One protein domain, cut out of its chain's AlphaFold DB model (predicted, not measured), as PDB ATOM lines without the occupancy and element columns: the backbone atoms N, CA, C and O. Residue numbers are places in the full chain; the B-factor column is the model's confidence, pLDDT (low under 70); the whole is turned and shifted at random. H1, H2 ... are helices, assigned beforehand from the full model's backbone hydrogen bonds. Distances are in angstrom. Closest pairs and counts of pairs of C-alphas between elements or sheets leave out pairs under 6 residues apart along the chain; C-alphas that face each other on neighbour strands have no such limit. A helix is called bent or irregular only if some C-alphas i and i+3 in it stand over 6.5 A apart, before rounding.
ATOM      1  N   ARG A   2      63.969 -37.852  24.075       84.62
ATOM      2  CA  ARG A   2      63.329 -37.604  25.374       84.62
ATOM      3  C   ARG A   2      63.617 -36.222  25.974       84.62
ATOM      4  O   ARG A   2      62.684 -35.471  26.194       84.62
ATOM      5  N   ALA A   3      64.889 -35.831  26.086       87.12
ATOM      6  CA  ALA A   3      65.263 -34.511  26.609       87.12
ATOM      7  C   ALA A   3      64.641 -33.326  25.836       87.12
ATOM      8  O   ALA A   3      64.334 -32.289  26.419       87.12
ATOM      9  N   GLN A   4      64.433 -33.471  24.524       88.56
ATOM     10  CA  GLN A   4      63.779 -32.445  23.711       88.56
ATOM     11  C   GLN A   4      62.275 -32.382  24.011       88.56
ATOM     12  O   GLN A   4      61.729 -31.293  24.131       88.56
ATOM     13  N   ILE A   5      61.619 -33.531  24.184       89.25
ATOM     14  CA  ILE A   5      60.210 -33.605  24.599       89.25
ATOM     15  C   ILE A   5      60.025 -33.059  26.017       89.25
ATOM     16  O   ILE A   5      59.114 -32.267  26.240       89.25
ATOM     17  N   ASP A   6      60.931 -33.377  26.938       91.88
ATOM     18  CA  ASP A   6      60.927 -32.816  28.292       91.88
ATOM     19  C   ASP A   6      61.073 -31.284  28.253       91.88
ATOM     20  O   ASP A   6      60.350 -30.573  28.943       91.88
ATOM     21  N   THR A   7      61.913 -30.754  27.354       93.88
ATOM     22  CA  THR A   7      62.039 -29.300  27.134       93.88
ATOM     23  C   THR A   7      60.719 -28.679  26.656       93.88
ATOM     24  O   THR A   7      60.350 -27.586  27.092       93.88
ATOM     25  N   TYR A   8      59.984 -29.360  25.772       93.50
ATOM     26  CA  TYR A   8      58.664 -28.908  25.329       93.50
ATOM     27  C   TYR A   8      57.629 -28.959  26.459       93.50
ATOM     28  O   TYR A   8      56.850 -28.017  26.611       93.50
ATOM     29  N   ALA A   9      57.652 -29.998  27.295       93.00
ATOM     30  CA  ALA A   9      56.795 -30.094  28.474       93.00
ATOM     31  C   ALA A   9      57.084 -28.972  29.493       93.00
ATOM     32  O   ALA A   9      56.159 -28.345  30.011       93.00
ATOM     33  N   GLU A  10      58.358 -28.646  29.729       94.62
ATOM     34  CA  GLU A  10      58.753 -27.505  30.561       94.62
ATOM     35  C   GLU A  10      58.309 -26.163  29.965       94.62
ATOM     36  O   GLU A  10      57.869 -25.267  30.692       94.62
ATOM     37  N   LEU A  11      58.418 -26.004  28.641       94.56
ATOM     38  CA  LEU A  11      57.930 -24.816  27.942       94.56
ATOM     39  C   LEU A  11      56.417 -24.668  28.112       94.56
ATOM     40  O   LEU A  11      55.952 -23.571  28.424       94.56
ATOM     41  N   LEU A  12      55.663 -25.761  27.964       95.44
ATOM     42  CA  LEU A  12      54.222 -25.755  28.191       95.44
ATOM     43  C   LEU A  12      53.889 -25.285  29.603       95.44
ATOM     44  O   LEU A  12      53.038 -24.415  29.757       95.44
ATOM     45  N   GLN A  13      54.573 -25.811  30.621       95.00
ATOM     46  CA  GLN A  13      54.328 -25.405  32.004       95.00
ATOM     47  C   GLN A  13      54.502 -23.891  32.183       95.00
ATOM     48  O   GLN A  13      53.627 -23.226  32.734       95.00
ATOM     49  N   LYS A  14      55.582 -23.322  31.633       95.25
ATOM     50  CA  LYS A  14      55.822 -21.870  31.672       95.25
ATOM     51  C   LYS A  14      54.723 -21.087  30.953       95.25
ATOM     52  O   LYS A  14      54.275 -20.059  31.457       95.25
ATOM     53  N   GLU A  15      54.272 -21.556  29.791       94.75
ATOM     54  CA  GLU A  15      53.189 -20.902  29.049       94.75
ATOM     55  C   GLU A  15      51.851 -20.967  29.787       94.75
ATOM     56  O   GLU A  15      51.115 -19.981  29.799       94.75
ATOM     57  N   LEU A  16      51.550 -22.090  30.442       95.38
ATOM     58  CA  LEU A  16      50.352 -22.258  31.261       95.38
ATOM     59  C   LEU A  16      50.343 -21.318  32.471       95.38
ATOM     60  O   LEU A  16      49.293 -20.753  32.782       95.38
ATOM     61  N   ASP A  17      51.497 -21.125  33.114       93.88
ATOM     62  CA  ASP A  17      51.650 -20.228  34.264       93.88
ATOM     63  C   ASP A  17      51.538 -18.746  33.862       93.88
ATOM     64  O   ASP A  17      51.034 -17.920  34.624       93.88
ATOM     65  N   MET A  18      51.978 -18.399  32.648       94.38
ATOM     66  CA  MET A  18      51.897 -17.037  32.107       94.38
ATOM     67  C   MET A  18      50.550 -16.710  31.444       94.38
ATOM     68  O   MET A  18      50.242 -15.532  31.230       94.38
ATOM     69  N   ALA A  19      49.755 -17.724  31.094       95.12
ATOM     70  CA  ALA A  19      48.492 -17.556  30.392       95.12
ATOM     71  C   ALA A  19      47.437 -16.864  31.266       95.12
ATOM     72  O   ALA A  19      47.137 -17.272  32.390       95.12
ATOM     73  N   LYS A  20      46.796 -15.836  30.707       93.75
ATOM     74  CA  LYS A  20      45.809 -15.004  31.416       93.75
ATOM     75  C   LYS A  20      44.400 -15.588  31.404       93.75
ATOM     76  O   LYS A  20      43.529 -15.117  32.129       93.75
ATOM     77  N   ASN A  21      44.140 -16.538  30.514       93.94
ATOM     78  CA  ASN A  21      42.818 -17.105  30.280       93.94
ATOM     79  C   ASN A  21      42.925 -18.502  29.653       93.94
ATOM     80  O   ASN A  21      43.960 -18.881  29.104       93.94
ATOM     81  N   ASN A  22      41.822 -19.254  29.675       93.56
ATOM     82  CA  ASN A  22      41.791 -20.612  29.127       93.56
ATOM     83  C   ASN A  22      42.048 -20.675  27.619       93.56
ATOM     84  O   ASN A  22      42.597 -21.663  27.149       93.56
ATOM     85  N   LYS A  23      41.728 -19.626  26.857       95.00
ATOM     86  CA  LYS A  23      42.008 -19.595  25.416       95.00
ATOM     87  C   LYS A  23      43.514 -19.614  25.133       95.00
ATOM     88  O   LYS A  23      43.966 -20.316  24.230       95.00
ATOM     89  N   GLU A  24      44.295 -18.866  25.909       96.12
ATOM     90  CA  GLU A  24      45.760 -18.902  25.849       96.12
ATOM     91  C   GLU A  24      46.303 -20.266  26.287       96.12
ATOM     92  O   GLU A  24      47.141 -20.828  25.582       96.12
ATOM     93  N   ARG A  25      45.757 -20.850  27.363       95.94
ATOM     94  CA  ARG A  25      46.135 -22.196  27.835       95.94
ATOM     95  C   ARG A  25      45.884 -23.267  26.770       95.94
ATOM     96  O   ARG A  25      46.793 -24.020  26.442       95.94
ATOM     97  N   PHE A  26      44.701 -23.293  26.153       96.56
ATOM     98  CA  PHE A  26      44.390 -24.235  25.070       96.56
ATOM     99  C   PHE A  26      45.300 -24.062  23.856       96.56
ATOM    100  O   PHE A  26      45.704 -25.051  23.244       96.56
ATOM    101  N   ARG A  27      45.645 -22.817  23.505       95.94
ATOM    102  CA  ARG A  27      46.590 -22.552  22.416       95.94
ATOM    103  C   ARG A  27      47.978 -23.113  22.734       95.94
ATOM    104  O   ARG A  27      48.564 -23.730  21.849       95.94
ATOM    105  N   ALA A  28      48.471 -22.916  23.956       95.94
ATOM    106  CA  ALA A  28      49.756 -23.448  24.408       95.94
ATOM    107  C   ALA A  28      49.769 -24.983  24.378       95.94
ATOM    108  O   ALA A  28      50.624 -25.573  23.722       95.94
ATOM    109  N   ILE A  29      48.757 -25.621  24.984       95.62
ATOM    110  CA  ILE A  29      48.608 -27.088  25.019       95.62
ATOM    111  C   ILE A  29      48.630 -27.661  23.606       95.62
ATOM    112  O   ILE A  29      49.410 -28.565  23.314       95.62
ATOM    113  N   ARG A  30      47.811 -27.106  22.704       94.94
ATOM    114  CA  ARG A  30      47.744 -27.572  21.318       94.94
ATOM    115  C   ARG A  30      49.082 -27.410  20.600       94.94
ATOM    116  O   ARG A  30      49.558 -28.369  20.008       94.94
ATOM    117  N   ARG A  31      49.683 -26.216  20.662       94.69
ATOM    118  CA  ARG A  31      50.957 -25.922  19.991       94.69
ATOM    119  C   ARG A  31      52.052 -26.887  20.440       94.69
ATOM    120  O   ARG A  31      52.722 -27.466  19.596       94.69
ATOM    121  N   VAL A  32      52.207 -27.071  21.750       93.25
ATOM    122  CA  VAL A  32      53.245 -27.952  22.295       93.25
ATOM    123  C   VAL A  32      52.971 -29.416  21.954       93.25
ATOM    124  O   VAL A  32      53.892 -30.130  21.574       93.25
ATOM    125  N   THR A  33      51.714 -29.859  22.020       93.19
ATOM    126  CA  THR A  33      51.345 -31.226  21.615       93.19
ATOM    127  C   THR A  33      51.694 -31.473  20.143       93.19
ATOM    128  O   THR A  33      52.280 -32.504  19.819       93.19
ATOM    129  N   ASP A  34      51.394 -30.514  19.261       93.69
ATOM    130  CA  ASP A  34      51.738 -30.592  17.837       93.69
ATOM    131  C   ASP A  34      53.271 -30.614  17.631       93.69
ATOM    132  O   ASP A  34      53.775 -31.403  16.835       93.69
ATOM    133  N   GLU A  35      54.038 -29.821  18.388       92.12
ATOM    134  CA  GLU A  35      55.510 -29.834  18.347       92.12
ATOM    135  C   GLU A  35      56.098 -31.182  18.794       92.12
ATOM    136  O   GLU A  35      56.983 -31.718  18.123       92.12
ATOM    137  N   ILE A  36      55.575 -31.777  19.873       90.75
ATOM    138  CA  ILE A  36      55.998 -33.104  20.347       90.75
ATOM    139  C   ILE A  36      55.691 -34.176  19.290       90.75
ATOM    140  O   ILE A  36      56.539 -35.034  19.032       90.75
ATOM    141  N   LYS A  37      54.526 -34.110  18.630       91.88
ATOM    142  CA  LYS A  37      54.167 -35.022  17.527       91.88
ATOM    143  C   LYS A  37      55.129 -34.907  16.350       91.88
ATOM    144  O   LYS A  37      55.646 -35.917  15.884       91.88
ATOM    145  N   VAL A  38      55.447 -33.685  15.928       91.38
ATOM    146  CA  VAL A  38      56.418 -33.438  14.849       91.38
ATOM    147  C   VAL A  38      57.798 -33.988  15.215       91.38
ATOM    148  O   VAL A  38      58.467 -34.590  14.375       91.38
ATOM    149  N   VAL A  39      58.241 -33.826  16.464       89.00
ATOM    150  CA  VAL A  39      59.502 -34.420  16.939       89.00
ATOM    151  C   VAL A  39      59.435 -35.943  16.891       89.00
ATOM    152  O   VAL A  39      60.402 -36.571  16.463       89.00
ATOM    153  N   ARG A  40      58.309 -36.543  17.280       87.19
ATOM    154  CA  ARG A  40      58.105 -37.995  17.214       87.19
ATOM    155  C   ARG A  40      58.161 -38.543  15.790       87.19
ATOM    156  O   ARG A  40      58.822 -39.549  15.567       87.19
ATOM    157  N   GLU A  41      57.511 -37.881  14.839       86.81
ATOM    158  CA  GLU A  41      57.433 -38.334  13.442       86.81
ATOM    159  C   GLU A  41      58.774 -38.236  12.697       86.81
ATOM    160  O   GLU A  41      59.057 -39.048  11.818       86.81
ATOM    161  N   ASN A  42      59.612 -37.250  13.037       84.69
ATOM    162  CA  ASN A  42      60.818 -36.929  12.265       84.69
ATOM    163  C   ASN A  42      62.112 -37.564  12.787       84.69
ATOM    164  O   ASN A  42      63.171 -37.364  12.190       84.69
ATOM    165  N   ASN A  43      62.073 -38.288  13.905       81.94
ATOM    166  CA  ASN A  43      63.287 -38.786  14.541       81.94
ATOM    167  C   ASN A  43      63.388 -40.315  14.534       81.94
ATOM    168  O   ASN A  43      62.405 -41.043  14.439       81.94
ATOM    169  N   MET A  44      64.625 -40.802  14.661       80.94
ATOM    170  CA  MET A  44      64.905 -42.233  14.745       80.94
ATOM    171  C   MET A  44      64.363 -42.838  16.051       80.94
ATOM    172  O   MET A  44      64.459 -42.180  17.098       80.94
ATOM    173  N   PRO A  45      63.899 -44.103  16.017       81.38
ATOM    174  CA  PRO A  45      63.489 -44.836  17.212       81.38
ATOM    175  C   PRO A  45      64.546 -44.780  18.325       81.38
ATOM    176  O   PRO A  45      65.747 -44.900  18.064       81.38
ATOM    177  N   GLN A  46      64.103 -44.571  19.562       85.19
ATOM    178  CA  GLN A  46      64.919 -44.583  20.777       85.19
ATOM    179  C   GLN A  46      64.892 -45.967  21.445       85.19
ATOM    180  O   GLN A  46      64.441 -46.966  20.880       85.19
ATOM    181  N   SER A  47      65.393 -46.032  22.681       91.31
ATOM    182  CA  SER A  47      65.199 -47.193  23.542       91.31
ATOM    183  C   SER A  47      63.705 -47.447  23.777       91.31
ATOM    184  O   SER A  47      62.920 -46.506  23.862       91.31
ATOM    185  N   ALA A  48      63.307 -48.709  23.954       90.69
ATOM    186  CA  ALA A  48      61.904 -49.059  24.197       90.69
ATOM    187  C   ALA A  48      61.293 -48.324  25.409       90.69
ATOM    188  O   ALA A  48      60.110 -47.997  25.399       90.69
ATOM    189  N   ALA A  49      62.100 -48.037  26.437       91.12
ATOM    190  CA  ALA A  49      61.657 -47.287  27.609       91.12
ATOM    191  C   ALA A  49      61.385 -45.809  27.288       91.12
ATOM    192  O   ALA A  49      60.389 -45.256  27.746       91.12
ATOM    193  N   ASP A  50      62.244 -45.175  26.486       91.25
ATOM    194  CA  ASP A  50      62.024 -43.790  26.067       91.25
ATOM    195  C   ASP A  50      60.842 -43.686  25.100       91.25
ATOM    196  O   ASP A  50      60.063 -42.746  25.195       91.25
ATOM    197  N   GLU A  51      60.665 -44.658  24.204       90.94
ATOM    198  CA  GLU A  51      59.495 -44.733  23.323       90.94
ATOM    199  C   GLU A  51      58.198 -44.820  24.140       90.94
ATOM    200  O   GLU A  51      57.326 -43.964  24.003       90.94
ATOM    201  N   ALA A  52      58.119 -45.765  25.084       92.25
ATOM    202  CA  ALA A  52      56.960 -45.906  25.964       92.25
ATOM    203  C   ALA A  52      56.664 -44.621  26.756       92.25
ATOM    204  O   ALA A  52      55.509 -44.214  26.860       92.25
ATOM    205  N   TYR A  53      57.703 -43.949  27.260       93.00
ATOM    206  CA  TYR A  53      57.577 -42.660  27.941       93.00
ATOM    207  C   TYR A  53      56.964 -41.581  27.035       93.00
ATOM    208  O   TYR A  53      56.012 -40.899  27.416       93.00
ATOM    209  N   MET A  54      57.493 -41.431  25.819       91.75
ATOM    210  CA  MET A  54      57.038 -40.413  24.870       91.75
ATOM    211  C   MET A  54      55.620 -40.705  24.352       91.75
ATOM    212  O   MET A  54      54.838 -39.772  24.178       91.75
ATOM    213  N   ASP A  55      55.284 -41.979  24.120       92.69
ATOM    214  CA  ASP A  55      53.933 -42.396  23.710       92.69
ATOM    215  C   ASP A  55      52.913 -42.154  24.818       92.69
ATOM    216  O   ASP A  55      51.836 -41.610  24.561       92.69
ATOM    217  N   LEU A  56      53.259 -42.504  26.061       94.81
ATOM    218  CA  LEU A  56      52.397 -42.255  27.210       94.81
ATOM    219  C   LEU A  56      52.130 -40.757  27.369       94.81
ATOM    220  O   LEU A  56      50.973 -40.359  27.468       94.81
ATOM    221  N   MET A  57      53.170 -39.922  27.313       94.81
ATOM    222  CA  MET A  57      53.010 -38.471  27.435       94.81
ATOM    223  C   MET A  57      52.085 -37.895  26.357       94.81
ATOM    224  O   MET A  57      51.188 -37.109  26.668       94.81
ATOM    225  N   LEU A  58      52.261 -38.305  25.096       93.50
ATOM    226  CA  LEU A  58      51.376 -37.887  24.008       93.50
ATOM    227  C   LEU A  58      49.936 -38.351  24.226       93.50
ATOM    228  O   LEU A  58      49.015 -37.556  24.060       93.50
ATOM    229  N   THR A  59      49.746 -39.598  24.651       95.12
ATOM    230  CA  THR A  59      48.413 -40.155  24.919       95.12
ATOM    231  C   THR A  59      47.698 -39.371  26.024       95.12
ATOM    232  O   THR A  59      46.520 -39.034  25.897       95.12
ATOM    233  N   VAL A  60      48.419 -38.998  27.086       95.56
ATOM    234  CA  VAL A  60      47.866 -38.174  28.170       95.56
ATOM    235  C   VAL A  60      47.505 -36.779  27.645       95.56
ATOM    236  O   VAL A  60      46.407 -36.296  27.924       95.56
ATOM    237  N   PHE A  61      48.354 -36.140  26.832       94.25
ATOM    238  CA  PHE A  61      48.014 -34.854  26.208       94.25
ATOM    239  C   PHE A  61      46.784 -34.931  25.302       94.25
ATOM    240  O   PHE A  61      45.954 -34.024  25.316       94.25
ATOM    241  N   GLU A  62      46.627 -36.013  24.545       92.94
ATOM    242  CA  GLU A  62      45.460 -36.232  23.686       92.94
ATOM    243  C   GLU A  62      44.168 -36.469  24.474       92.94
ATOM    244  O   GLU A  62      43.081 -36.205  23.957       92.94
ATOM    245  N   SER A  63      44.271 -36.906  25.732       94.00
ATOM    246  CA  SER A  63      43.117 -37.030  26.630       94.00
ATOM    247  C   SER A  63      42.648 -35.700  27.226       94.00
ATOM    248  O   SER A  63      41.523 -35.615  27.724       94.00
ATOM    249  N   VAL A  64      43.462 -34.640  27.139       94.25
ATOM    250  CA  VAL A  64      43.058 -33.300  27.578       94.25
ATOM    251  C   VAL A  64      41.867 -32.834  26.728       94.25
ATOM    252  O   VAL A  64      41.935 -32.844  25.495       94.25
ATOM    253  N   PRO A  65      40.756 -32.388  27.346       94.44
ATOM    254  CA  PRO A  65      39.581 -31.954  26.603       94.44
ATOM    255  C   PRO A  65      39.908 -30.772  25.689       94.44
ATOM    256  O   PRO A  65      40.634 -29.853  26.056       94.44
ATOM    257  N   THR A  66      39.315 -30.748  24.497       94.06
ATOM    258  CA  THR A  66      39.437 -29.590  23.601       94.06
ATOM    259  C   THR A  66      38.678 -28.379  24.147       94.06
ATOM    260  O   THR A  66      37.713 -28.532  24.896       94.06
ATOM    261  N   GLU A  67      39.030 -27.172  23.690       94.75
ATOM    262  CA  GLU A  67      38.361 -25.919  24.087       94.75
ATOM    263  C   GLU A  67      36.828 -25.985  23.952       94.75
ATOM    264  O   GLU A  67      36.106 -25.461  24.793       94.75
ATOM    265  N   LYS A  68      36.319 -26.674  22.922       94.31
ATOM    266  CA  LYS A  68      34.874 -26.827  22.685       94.31
ATOM    267  C   LYS A  68      34.190 -27.796  23.654       94.31
ATOM    268  O   LYS A  68      32.999 -27.645  23.910       94.31
ATOM    269  N   ASN A  69      34.922 -28.795  24.147       94.81
ATOM    270  CA  ASN A  69      34.389 -29.866  24.993       94.81
ATOM    271  C   ASN A  69      34.672 -29.639  26.482       94.81
ATOM    272  O   ASN A  69      34.127 -30.357  27.320       94.81
ATOM    273  N   PHE A  70      35.517 -28.663  26.808       96.88
ATOM    274  CA  PHE A  70      35.886 -28.356  28.176       96.88
ATOM    275  C   PHE A  70      34.745 -27.673  28.929       96.88
ATOM    276  O   PHE A  70      34.230 -26.629  28.522       96.88
ATOM    277  N   LYS A  71      34.404 -28.236  30.088       96.19
ATOM    278  CA  LYS A  71      33.505 -27.621  31.062       96.19
ATOM    279  C   LYS A  71      34.211 -27.538  32.402       96.19
ATOM    280  O   LYS A  71      34.629 -28.554  32.942       96.19
ATOM    281  N   LYS A  72      34.267 -26.339  32.990       93.88
ATOM    282  CA  LYS A  72      34.881 -26.142  34.315       93.88
ATOM    283  C   LYS A  72      34.200 -26.976  35.414       93.88
ATOM    284  O   LYS A  72      34.850 -27.371  36.372       93.88
ATOM    285  N   SER A  73      32.908 -27.286  35.261       96.19
ATOM    286  CA  SER A  73      32.166 -28.183  36.162       96.19
ATOM    287  C   SER A  73      32.688 -29.619  36.179       96.19
ATOM    288  O   SER A  73      32.444 -30.336  37.143       96.19
ATOM    289  N   ASP A  74      33.390 -30.039  35.129       96.62
ATOM    290  CA  ASP A  74      33.810 -31.424  34.920       96.62
ATOM    291  C   ASP A  74      35.277 -31.640  35.332       96.62
ATOM    292  O   ASP A  74      35.831 -32.707  35.098       96.62
ATOM    293  N   CYS A  75      35.914 -30.654  35.967       95.31
ATOM    294  CA  CYS A  75      37.332 -30.696  36.329       95.31
ATOM    295  C   CYS A  75      37.738 -31.931  37.135       95.31
ATOM    296  O   CYS A  75      38.654 -32.643  36.733       95.31
ATOM    297  N   SER A  76      37.000 -32.254  38.199       94.12
ATOM    298  CA  SER A  76      37.268 -33.456  38.999       94.12
ATOM    299  C   SER A  76      37.112 -34.746  38.195       94.12
ATOM    300  O   SER A  76      37.787 -35.730  38.477       94.12
ATOM    301  N   ARG A  77      36.234 -34.750  37.182       95.44
ATOM    302  CA  ARG A  77      36.071 -35.893  36.282       95.44
ATOM    303  C   ARG A  77      37.281 -36.039  35.366       95.44
ATOM    304  O   ARG A  77      37.775 -37.148  35.238       95.44
ATOM    305  N   TYR A  78      37.771 -34.950  34.776       95.44
ATOM    306  CA  TYR A  78      38.954 -34.993  33.911       95.44
ATOM    307  C   TYR A  78      40.211 -35.446  34.663       95.44
ATOM    308  O   TYR A  78      40.956 -36.288  34.171       95.44
ATOM    309  N   GLU A  79      40.426 -34.913  35.868       93.38
ATOM    310  CA  GLU A  79      41.524 -35.326  36.745       93.38
ATOM    311  C   GLU A  79      41.397 -36.820  37.094       93.38
ATOM    312  O   GLU A  79      42.314 -37.606  36.851       93.38
ATOM    313  N   TYR A  80      40.220 -37.257  37.548       93.44
ATOM    314  CA  TYR A  80      39.969 -38.670  37.834       93.44
ATOM    315  C   TYR A  80      40.192 -39.582  36.617       93.44
ATOM    316  O   TYR A  80      40.780 -40.652  36.759       93.44
ATOM    317  N   GLU A  81      39.742 -39.179  35.425       93.88
ATOM    318  CA  GLU A  81      39.927 -39.937  34.183       93.88
ATOM    319  C   GLU A  81      41.422 -40.119  33.859       93.88
ATOM    320  O   GLU A  81      41.823 -41.239  33.535       93.88
ATOM    321  N   ILE A  82      42.258 -39.083  34.033       94.00
ATOM    322  CA  ILE A  82      43.717 -39.205  33.864       94.00
ATOM    323  C   ILE A  82      44.310 -40.212  34.851       94.00
ATOM    324  O   ILE A  82      45.032 -41.116  34.426       94.00
ATOM    325  N   LEU A  83      44.022 -40.084  36.151       94.62
ATOM    326  CA  LEU A  83      44.594 -40.999  37.147       94.62
ATOM    327  C   LEU A  83      44.128 -42.428  36.887       94.62
ATOM    328  O   LEU A  83      44.943 -43.327  36.741       94.62
ATOM    329  N   ASN A  84      42.827 -42.645  36.727       94.31
ATOM    330  CA  ASN A  84      42.285 -43.986  36.545       94.31
ATOM    331  C   ASN A  84      42.807 -44.678  35.271       94.31
ATOM    332  O   ASN A  84      42.943 -45.901  35.254       94.31
ATOM    333  N   GLN A  85      43.092 -43.922  34.207       95.00
ATOM    334  CA  GLN A  85      43.572 -44.490  32.948       95.00
ATOM    335  C   GLN A  85      45.091 -44.692  32.915       95.00
ATOM    336  O   GLN A  85      45.549 -45.707  32.386       95.00
ATOM    337  N   TYR A  86      45.867 -43.742  33.441       94.94
ATOM    338  CA  TYR A  86      47.321 -43.711  33.248       94.94
ATOM    339  C   TYR A  86      48.116 -43.985  34.521       94.94
ATOM    340  O   TYR A  86      49.257 -44.430  34.436       94.94
ATOM    341  N   GLU A  87      47.527 -43.758  35.694       92.88
ATOM    342  CA  GLU A  87      48.184 -43.985  36.978       92.88
ATOM    343  C   GLU A  87      47.182 -44.359  38.091       92.88
ATOM    344  O   GLU A  87      47.003 -43.618  39.056       92.88
ATOM    345  N   PRO A  88      46.488 -45.511  37.983       90.94
ATOM    346  CA  PRO A  88      45.341 -45.843  38.840       90.94
ATOM    347  C   PRO A  88      45.706 -46.058  40.314       90.94
ATOM    348  O   PRO A  88      44.829 -46.141  41.169       90.94
ATOM    349  N   THR A  89      46.998 -46.190  40.614       90.19
ATOM    350  CA  THR A  89      47.526 -46.317  41.976       90.19
ATOM    351  C   THR A  89      47.839 -44.970  42.624       90.19
ATOM    352  O   THR A  89      48.190 -44.944  43.802       90.19
ATOM    353  N   ALA A  90      47.766 -43.867  41.880       88.69
ATOM    354  CA  ALA A  90      47.970 -42.533  42.421       88.69
ATOM    355  C   ALA A  90      46.736 -42.074  43.210       88.69
ATOM    356  O   ALA A  90      45.604 -42.180  42.741       88.69
ATOM    357  N   GLU A  91      46.956 -41.543  44.415       80.12
ATOM    358  CA  GLU A  91      45.864 -41.140  45.310       80.12
ATOM    359  C   GLU A  91      45.342 -39.722  45.033       80.12
ATOM    360  O   GLU A  91      44.154 -39.461  45.214       80.12
ATOM    361  N   MET A  92      46.212 -38.796  44.612       84.06
ATOM    362  CA  MET A  92      45.843 -37.383  44.427       84.06
ATOM    363  C   MET A  92      46.403 -36.751  43.154       84.06
ATOM    364  O   MET A  92      45.719 -35.952  42.525       84.06
ATOM    365  N   GLU A  93      47.643 -37.070  42.789       91.44
ATOM    366  CA  GLU A  93      48.327 -36.533  41.612       91.44
ATOM    367  C   GLU A  93      49.259 -37.601  41.028       91.44
ATOM    368  O   GLU A  93      49.727 -38.462  41.781       91.44
ATOM    369  N   PRO A  94      49.541 -37.566  39.715       93.50
ATOM    370  CA  PRO A  94      50.416 -38.550  39.102       93.50
ATOM    371  C   PRO A  94      51.867 -38.374  39.565       93.50
ATOM    372  O   PRO A  94      52.399 -37.258  39.593       93.50
ATOM    373  N   VAL A  95      52.545 -39.477  39.878       93.38
ATOM    374  CA  VAL A  95      53.991 -39.514  40.100       93.38
ATOM    375  C   VAL A  95      54.766 -39.833  38.824       93.38
ATOM    376  O   VAL A  95      55.917 -39.395  38.723       93.38
ATOM    377  N   GLU A  96      54.144 -40.501  37.845       92.88
ATOM    378  CA  GLU A  96      54.761 -40.861  36.565       92.88
ATOM    379  C   GLU A  96      55.125 -39.593  35.771       92.88
ATOM    380  O   GLU A  96      54.239 -38.811  35.395       92.88
ATOM    381  N   PRO A  97      56.422 -39.353  35.487       93.50
ATOM    382  CA  PRO A  97      56.847 -38.140  34.801       93.50
ATOM    383  C   PRO A  97      56.212 -37.937  33.419       93.50
ATOM    384  O   PRO A  97      56.013 -36.791  33.030       93.50
ATOM    385  N   ALA A  98      55.835 -39.004  32.703       94.25
ATOM    386  CA  ALA A  98      55.113 -38.876  31.431       94.25
ATOM    387  C   ALA A  98      53.659 -38.391  31.590       94.25
ATOM    388  O   ALA A  98      53.124 -37.773  30.673       94.25
ATOM    389  N   VAL A  99      53.017 -38.626  32.739       96.12
ATOM    390  CA  VAL A  99      51.610 -38.249  32.982       96.12
ATOM    391  C   VAL A  99      51.495 -36.820  33.520       96.12
ATOM    392  O   VAL A  99      50.557 -36.090  33.180       96.12
ATOM    393  N   LYS A 100      52.482 -36.376  34.310       95.12
ATOM    394  CA  LYS A 100      52.495 -35.050  34.956       95.12
ATOM    395  C   LYS A 100      52.208 -33.864  34.025       95.12
ATOM    396  O   LYS A 100      51.397 -33.024  34.411       95.12
ATOM    397  N   PRO A 101      52.804 -33.743  32.823       94.62
ATOM    398  CA  PRO A 101      52.574 -32.575  31.973       94.62
ATOM    399  C   PRO A 101      51.116 -32.429  31.527       94.62
ATOM    400  O   PRO A 101      50.568 -31.325  31.550       94.62
ATOM    401  N   GLY A 102      50.465 -33.537  31.160       94.75
ATOM    402  CA  GLY A 102      49.056 -33.525  30.773       94.75
ATOM    403  C   GLY A 102      48.128 -33.271  31.963       94.75
ATOM    404  O   GLY A 102      47.194 -32.480  31.850       94.75
ATOM    405  N   TRP A 103      48.440 -33.837  33.133       95.81
ATOM    406  CA  TRP A 103      47.746 -33.510  34.383       95.81
ATOM    407  C   TRP A 103      47.824 -32.017  34.716       95.81
ATOM    408  O   TRP A 103      46.797 -31.366  34.898       95.81
ATOM    409  N   ASN A 104      49.028 -31.438  34.697       95.38
ATOM    410  CA  ASN A 104      49.232 -30.015  34.965       95.38
ATOM    411  C   ASN A 104      48.468 -29.127  33.977       95.38
ATOM    412  O   ASN A 104      47.945 -28.079  34.366       95.38
ATOM    413  N   ALA A 105      48.370 -29.544  32.711       95.62
ATOM    414  CA  ALA A 105      47.558 -28.859  31.715       95.62
ATOM    415  C   ALA A 105      46.072 -28.830  32.111       95.62
ATOM    416  O   ALA A 105      45.462 -27.759  32.087       95.62
ATOM    417  N   ILE A 106      45.505 -29.962  32.543       95.38
ATOM    418  CA  ILE A 106      44.117 -30.027  33.028       95.38
ATOM    419  C   ILE A 106      43.932 -29.181  34.286       95.38
ATOM    420  O   ILE A 106      43.060 -28.309  34.311       95.38
ATOM    421  N   SER A 107      44.779 -29.364  35.299       94.25
ATOM    422  CA  SER A 107      44.667 -28.603  36.544       94.25
ATOM    423  C   SER A 107      44.825 -27.095  36.310       94.25
ATOM    424  O   SER A 107      44.158 -26.299  36.972       94.25
ATOM    425  N   SER A 108      45.637 -26.670  35.333       95.12
ATOM    426  CA  SER A 108      45.748 -25.260  34.928       95.12
ATOM    427  C   SER A 108      44.465 -24.732  34.278       95.12
ATOM    428  O   SER A 108      44.014 -23.635  34.609       95.12
ATOM    429  N   LEU A 109      43.817 -25.513  33.405       95.06
ATOM    430  CA  LEU A 109      42.523 -25.150  32.805       95.06
ATOM    431  C   LEU A 109      41.392 -25.050  33.842       95.06
ATOM    432  O   LEU A 109      40.431 -24.294  33.649       95.06
ATOM    433  N   CYS A 110      41.513 -25.809  34.928       93.12
ATOM    434  CA  CYS A 110      40.544 -25.895  36.013       93.12
ATOM    435  C   CYS A 110      40.642 -24.771  37.053       93.12
ATOM    436  O   CYS A 110      39.674 -24.540  37.784       93.12
ATOM    437  N   ARG A 111      41.752 -24.026  37.077       86.38
ATOM    438  CA  ARG A 111      41.940 -22.822  37.902       86.38
ATOM    439  C   ARG A 111      41.340 -21.593  37.218       86.38
ATOM    440  O   ARG A 111      40.341 -21.065  37.766       86.38
TER     441      ARG A 111
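Overview. This is residues 2 to 111 of the 111 residues of an uncharacterized protein of Bdellovibrio sp. SKB1291214 (UniProt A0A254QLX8). The longest helix, H2, lies side by side with H1 as a hairpin, in an up-and-down bundle of five nearly aligned helices. H3 and the short H5 run the same way and overlap in part along the bundle, between the H1-H2 hairpin and H4, which packs mainly along H5. The printed part has 110 residues, with five named helices in the order H1 to H5 and no named strand; the class is all helix. The whole is compact, with a radius of gyration of the C-alphas of 13.5 A, and spans 41 by 31 by 21 A.

Along the chain. H2, residues 22 to 42, is 30.2 A long, from C-alpha 22 at (41.791, -20.612, 29.127). H1, residues 2 to 18, is 24.5 A long and begins at C-alpha 2 at (63.329, -37.604, 25.374). H3 is residues 48 to 63, 22.4 A. H4, residues 72 to 86, 21.6 A, is irregular: C-alphas 73 and 76 are 7.9 A apart. H5, residues 100 to 110, ends at C-alpha 110 at (40.544, -25.895, 36.013).

Arrangement. H2 touches H1 at a shallow tilt of 10 degrees, opposite ways; their closest C-alphas, Leu 16 and Arg 25, are 5.4 A apart. With residues 29 to 37 alone H2 touches H3, closest at C-alphas Thr 33 and Phe 61, 6.7 A. H3 touches H5 with residues 57 to 61 alone, closest at C-alphas Phe 61 and Gly 102, 4.9 A. H4 touches H5, opposite ways at 13 degrees, a shallow tilt, closest at C-alphas Cys 75 and Cys 110, 5.8 A. H4 is apart from H1 and H2. Every O i to N i+4 pair is within hydrogen-bond range in H1, H2, H3 and H5; in H4, 9 of 11 are.

Size, cuts and confidence. The C-alphas farthest apart, Met 44 and Ser 73, are 41.6 A apart. The printed part has no cut; H4 to H5, residues 87 to 99, is a long link. No printed residue has a pLDDT under 70.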